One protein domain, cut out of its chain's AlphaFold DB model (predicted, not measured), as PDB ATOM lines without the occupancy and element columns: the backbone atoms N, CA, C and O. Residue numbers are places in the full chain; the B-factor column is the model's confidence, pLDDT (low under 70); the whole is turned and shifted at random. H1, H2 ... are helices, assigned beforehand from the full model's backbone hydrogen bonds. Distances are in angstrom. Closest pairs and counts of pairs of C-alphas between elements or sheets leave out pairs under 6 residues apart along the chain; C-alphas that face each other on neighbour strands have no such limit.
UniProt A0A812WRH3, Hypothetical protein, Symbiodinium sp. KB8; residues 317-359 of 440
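What this domain is: This is residues 317 to 359 of the 440 residues of the protein "Hypothetical protein" of Symbiodinium sp. KB8 (UniProt A0A812WRH3). A helical hairpin opened to a narrow V: the long helix H1 runs out, the chain turns tightly, and the shorter H2 folds back, meeting H1 only near the turn. Residues 317 to 329 of H1 and residues 353 to 358 stand free. The printed part has 43 residues with two named helices, H1 then H2, and no named strand; its class is all helix. It is loose, with a radius of gyration of the C-alphas of 11.5 A, and flat, spanning 36 by 21 by 7 A.

How they stand to each other: H1, residues 317 to 338, and H2, residues 342 to 357, form a helical hairpin. They run opposite ways at a shallow tilt of 23 degrees. H1 touches H2 with residues 334 to 338 alone, and H2 touches H1 with residues 344 to 348 alone. Their closest C-alphas, those of Ala 337 and Gly 344, are 4.9 A apart. In H1 and H2 every O i to N i+4 pair is within hydrogen-bond range.

Where its parts are: H1 begins at C-alpha 317 (130.639, 141.480, 151.392) and is 30.9 A long from first to last C-alpha. H2, 23.0 A long, ends at C-alpha 357 (127.054, 122.721, 139.817).

The domain as a whole: The two C-alphas farthest apart, those of Pro 317 and Ser 342, are 36.1 A apart. The printed part has no cut, and the link from H1 to H2 is tight. The mean pLDDT of the printed part is 72.3; residues 317 to 321, 323 and 325 to 339 are under 70.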
ATOM      1  N   PRO A 317     131.587 141.740 150.303       64.44
ATOM      2  CA  PRO A 317     130.639 141.480 151.392       64.44
ATOM      3  C   PRO A 317     129.167 141.589 150.971       64.44
ATOM      4  O   PRO A 317     128.331 140.810 151.425       64.44
ATOM      5  N   PHE A 318     128.865 142.497 150.037       65.38
ATOM      6  CA  PHE A 318     127.542 142.635 149.436       65.38
ATOM      7  C   PHE A 318     127.100 141.379 148.671       65.38
ATOM      8  O   PHE A 318     125.981 140.916 148.874       65.38
ATOM      9  N   MET A 319     127.963 140.783 147.841       65.50
ATOM     10  CA  MET A 319     127.639 139.545 147.125       65.50
ATOM     11  C   MET A 319     127.460 138.366 148.084       65.50
ATOM     12  O   MET A 319     126.530 137.583 147.911       65.50
ATOM     13  N   ARG A 320     128.271 138.267 149.145       63.53
ATOM     14  CA  ARG A 320     128.068 137.260 150.201       63.53
ATOM     15  C   ARG A 320     126.734 137.443 150.921       63.53
ATOM     16  O   ARG A 320     126.005 136.472 151.107       63.53
ATOM     17  N   ALA A 321     126.383 138.675 151.287       65.44
ATOM     18  CA  ALA A 321     125.096 138.985 151.903       65.44
ATOM     19  C   ALA A 321     123.921 138.699 150.953       65.44
ATOM     20  O   ALA A 321     122.913 138.139 151.382       65.44
ATOM     21  N   ALA A 322     124.063 139.020 149.665       70.81
ATOM     22  CA  ALA A 322     123.067 138.737 148.638       70.81
ATOM     23  C   ALA A 322     122.867 137.228 148.443       70.81
ATOM     24  O   ALA A 322     121.726 136.773 148.440       70.81
ATOM     25  N   VAL A 323     123.949 136.444 148.364       69.00
ATOM     26  CA  VAL A 323     123.879 134.977 148.283       69.00
ATOM     27  C   VAL A 323     123.267 134.392 149.548       69.00
ATOM     28  O   VAL A 323     122.361 133.572 149.447       69.00
ATOM     29  N   ARG A 324     123.677 134.852 150.736       70.44
ATOM     30  CA  ARG A 324     123.092 134.403 152.007       70.44
ATOM     31  C   ARG A 324     121.593 134.686 152.055       70.44
ATOM     32  O   ARG A 324     120.823 133.786 152.347       70.44
ATOM     33  N   ASN A 325     121.169 135.905 151.727       66.00
ATOM     34  CA  ASN A 325     119.755 136.276 151.714       66.00
ATOM     35  C   ASN A 325     118.975 135.487 150.656       66.00
ATOM     36  O   ASN A 325     117.880 135.011 150.943       66.00
ATOM     37  N   ALA A 326     119.548 135.281 149.467       69.81
ATOM     38  CA  ALA A 326     118.954 134.437 148.437       69.81
ATOM     39  C   ALA A 326     118.787 132.990 148.926       69.81
ATOM     40  O   ALA A 326     117.731 132.403 148.697       69.81
ATOM     41  N   LEU A 327     119.773 132.452 149.652       68.44
ATOM     42  CA  LEU A 327     119.731 131.116 150.243       68.44
ATOM     43  C   LEU A 327     118.673 131.023 151.347       68.44
ATOM     44  O   LEU A 327     117.868 130.100 151.338       68.44
ATOM     45  N   THR A 328     118.604 131.999 152.253       68.94
ATOM     46  CA  THR A 328     117.587 132.052 153.313       68.94
ATOM     47  C   THR A 328     116.181 132.172 152.724       68.94
ATOM     48  O   THR A 328     115.267 131.464 153.141       68.94
ATOM     49  N   SER A 329     115.991 133.014 151.704       68.94
ATOM     50  CA  SER A 329     114.718 133.124 150.983       68.94
ATOM     51  C   SER A 329     114.396 131.871 150.168       68.94
ATOM     52  O   SER A 329     113.223 131.546 149.987       68.94
ATOM     53  N   ALA A 330     115.401 131.160 149.655       65.19
ATOM     54  CA  ALA A 330     115.214 129.859 149.026       65.19
ATOM     55  C   ALA A 330     114.800 128.808 150.064       65.19
ATOM     56  O   ALA A 330     113.852 128.085 149.801       65.19
ATOM     57  N   LEU A 331     115.414 128.794 151.255       67.94
ATOM     58  CA  LEU A 331     115.096 127.918 152.395       67.94
ATOM     59  C   LEU A 331     113.695 128.169 152.979       67.94
ATOM     60  O   LEU A 331     112.985 127.232 153.343       67.94
ATOM     61  N   ALA A 332     113.251 129.422 153.027       68.00
ATOM     62  CA  ALA A 332     111.879 129.756 153.403       68.00
ATOM     63  C   ALA A 332     110.871 129.254 152.352       68.00
ATOM     64  O   ALA A 332     109.866 128.633 152.698       68.00
ATOM     65  N   ARG A 333     111.176 129.446 151.061       67.56
ATOM     66  CA  ARG A 333     110.361 128.920 149.951       67.56
ATOM     67  C   ARG A 333     110.380 127.393 149.879       67.56
ATOM     68  O   ARG A 333     109.375 126.803 149.532       67.56
ATOM     69  N   LEU A 334     111.482 126.771 150.280       57.56
ATOM     70  CA  LEU A 334     111.684 125.335 150.493       57.56
ATOM     71  C   LEU A 334     110.654 124.750 151.457       57.56
ATOM     72  O   LEU A 334     110.005 123.757 151.144       57.56
ATOM     73  N   ARG A 335     110.471 125.402 152.609       68.88
ATOM     74  CA  ARG A 335     109.474 124.997 153.608       68.88
ATOM     75  C   ARG A 335     108.049 125.166 153.086       68.88
ATOM     76  O   ARG A 335     107.222 124.288 153.292       68.88
ATOM     77  N   ALA A 336     107.788 126.246 152.350       67.81
ATOM     78  CA  ALA A 336     106.487 126.478 151.725       67.81
ATOM     79  C   ALA A 336     106.188 125.490 150.577       67.81
ATOM     80  O   ALA A 336     105.076 124.994 150.466       67.81
ATOM     81  N   ALA A 337     107.179 125.152 149.749       63.38
ATOM     82  CA  ALA A 337     107.036 124.219 148.631       63.38
ATOM     83  C   ALA A 337     106.941 122.759 149.093       63.38
ATOM     84  O   ALA A 337     106.250 121.968 148.461       63.38
ATOM     85  N   HIS A 338     107.573 122.401 150.215       63.62
ATOM     86  CA  HIS A 338     107.361 121.102 150.855       63.62
ATOM     87  C   HIS A 338     105.898 120.921 151.292       63.62
ATOM     88  O   HIS A 338     105.364 119.818 151.221       63.62
ATOM     89  N   ALA A 339     105.219 122.008 151.675       67.75
ATOM     90  CA  ALA A 339     103.780 121.985 151.932       67.75
ATOM     91  C   ALA A 339     102.931 121.849 150.646       67.75
ATOM     92  O   ALA A 339     101.756 121.511 150.737       67.75
ATOM     93  N   ALA A 340     103.511 122.053 149.454       73.56
ATOM     94  CA  ALA A 340     102.835 121.986 148.153       73.56
ATOM     95  C   ALA A 340     102.967 120.620 147.432       73.56
ATOM     96  O   ALA A 340     102.589 120.496 146.267       73.56
ATOM     97  N   GLY A 341     103.493 119.585 148.098       84.56
ATOM     98  CA  GLY A 341     103.507 118.205 147.588       84.56
ATOM     99  C   GLY A 341     104.715 117.822 146.715       84.56
ATOM    100  O   GLY A 341     105.771 118.457 146.729       84.56
ATOM    101  N   SER A 342     104.586 116.716 145.970       80.38
ATOM    102  CA  SER A 342     105.692 116.057 145.246       80.38
ATOM    103  C   SER A 342     106.313 116.910 144.134       80.38
ATOM    104  O   SER A 342     107.525 116.850 143.917       80.38
ATOM    105  N   GLN A 343     105.516 117.755 143.474       79.56
ATOM    106  CA  GLN A 343     105.978 118.643 142.404       79.56
ATOM    107  C   GLN A 343     106.916 119.742 142.929       79.56
ATOM    108  O   GLN A 343     107.974 119.979 142.343       79.56
ATOM    109  N   GLY A 344     106.593 120.343 144.080       76.38
ATOM    110  CA  GLY A 344     107.456 121.332 144.734       76.38
ATOM    111  C   GLY A 344     108.798 120.736 145.167       76.38
ATOM    112  O   GLY A 344     109.842 121.374 145.031       76.38
ATOM    113  N   ARG A 345     108.796 119.472 145.611       76.56
ATOM    114  CA  ARG A 345     110.019 118.732 145.957       76.56
ATOM    115  C   ARG A 345     110.908 118.445 144.740       76.56
ATOM    116  O   ARG A 345     112.128 118.532 144.859       76.56
ATOM    117  N   ALA A 346     110.337 118.111 143.583       81.12
ATOM    118  CA  ALA A 346     111.116 117.840 142.372       81.12
ATOM    119  C   ALA A 346     111.784 119.111 141.819       81.12
ATOM    120  O   ALA A 346     112.990 119.118 141.558       81.12
ATOM    121  N   GLU A 347     111.030 120.212 141.717       81.19
ATOM    122  CA  GLU A 347     111.565 121.513 141.290       81.19
ATOM    123  C   GLU A 347     112.703 121.977 142.208       81.19
ATOM    124  O   GLU A 347     113.742 122.475 141.767       81.19
ATOM    125  N   LEU A 348     112.520 121.756 143.504       73.81
ATOM    126  CA  LEU A 348     113.504 122.065 144.515       73.81
ATOM    127  C   LEU A 348     114.820 121.308 144.328       73.81
ATOM    128  O   LEU A 348     115.887 121.925 144.357       73.81
ATOM    129  N   LEU A 349     114.754 119.983 144.178       81.81
ATOM    130  CA  LEU A 349     115.943 119.154 143.986       81.81
ATOM    131  C   LEU A 349     116.686 119.569 142.710       81.81
ATOM    132  O   LEU A 349     117.914 119.643 142.718       81.81
ATOM    133  N   GLY A 350     115.957 119.957 141.658       84.12
ATOM    134  CA  GLY A 350     116.537 120.540 140.447       84.12
ATOM    135  C   GLY A 350     117.317 121.834 140.710       84.12
ATOM    136  O   GLY A 350     118.447 121.982 140.238       84.12
ATOM    137  N   ARG A 351     116.764 122.754 141.516       81.06
ATOM    138  CA  ARG A 351     117.442 124.008 141.900       81.06
ATOM    139  C   ARG A 351     118.650 123.765 142.812       81.06
ATOM    140  O   ARG A 351     119.677 124.418 142.642       81.06
ATOM    141  N   ALA A 352     118.560 122.822 143.748       75.12
ATOM    142  CA  ALA A 352     119.680 122.447 144.613       75.12
ATOM    143  C   ALA A 352     120.836 121.824 143.807       75.12
ATOM    144  O   ALA A 352     121.992 122.184 144.015       75.12
ATOM    145  N   ALA A 353     120.527 120.966 142.833       77.62
ATOM    146  CA  ALA A 353     121.529 120.397 141.936       77.62
ATOM    147  C   ALA A 353     122.187 121.473 141.046       77.62
ATOM    148  O   ALA A 353     123.400 121.455 140.858       77.62
ATOM    149  N   ALA A 354     121.416 122.446 140.544       77.06
ATOM    150  CA  ALA A 354     121.950 123.595 139.800       77.06
ATOM    151  C   ALA A 354     122.873 124.477 140.664       77.06
ATOM    152  O   ALA A 354     123.913 124.931 140.199       77.06
ATOM    153  N   PHE A 355     122.538 124.664 141.946       76.38
ATOM    154  CA  PHE A 355     123.388 125.372 142.911       76.38
ATOM    155  C   PHE A 355     124.729 124.654 143.096       76.38
ATOM    156  O   PHE A 355     125.780 125.282 143.021       76.38
ATOM    157  N   GLN A 356     124.701 123.333 143.298       70.31
ATOM    158  CA  GLN A 356     125.908 122.524 143.500       70.31
ATOM    159  C   GLN A 356     126.833 122.516 142.277       70.31
ATOM    160  O   GLN A 356     128.048 122.480 142.441       70.31
ATOM    161  N   ARG A 357     126.277 122.597 141.062       78.44
ATOM    162  CA  ARG A 357     127.054 122.721 139.817       78.44
ATOM    163  C   ARG A 357     127.592 124.129 139.551       78.44
ATOM    164  O   ARG A 357     128.412 124.298 138.657       78.44
ATOM    165  N   GLY A 358     127.151 125.132 140.310       81.12
ATOM    166  CA  GLY A 358     127.539 126.524 140.099       81.12
ATOM    167  C   GLY A 358     126.746 127.250 139.006       81.12
ATOM    168  O   GLY A 358     127.200 128.277 138.501       81.12
ATOM    169  N   ASP A 359     125.542 126.779 138.660       86.44
ATOM    170  CA  ASP A 359     124.667 127.366 137.632       86.44
ATOM    171  C   ASP A 359     123.920 128.620 138.158       86.44
ATOM    172  O   ASP A 359     122.690 128.753 138.099       86.44
TER     173      ASP A 359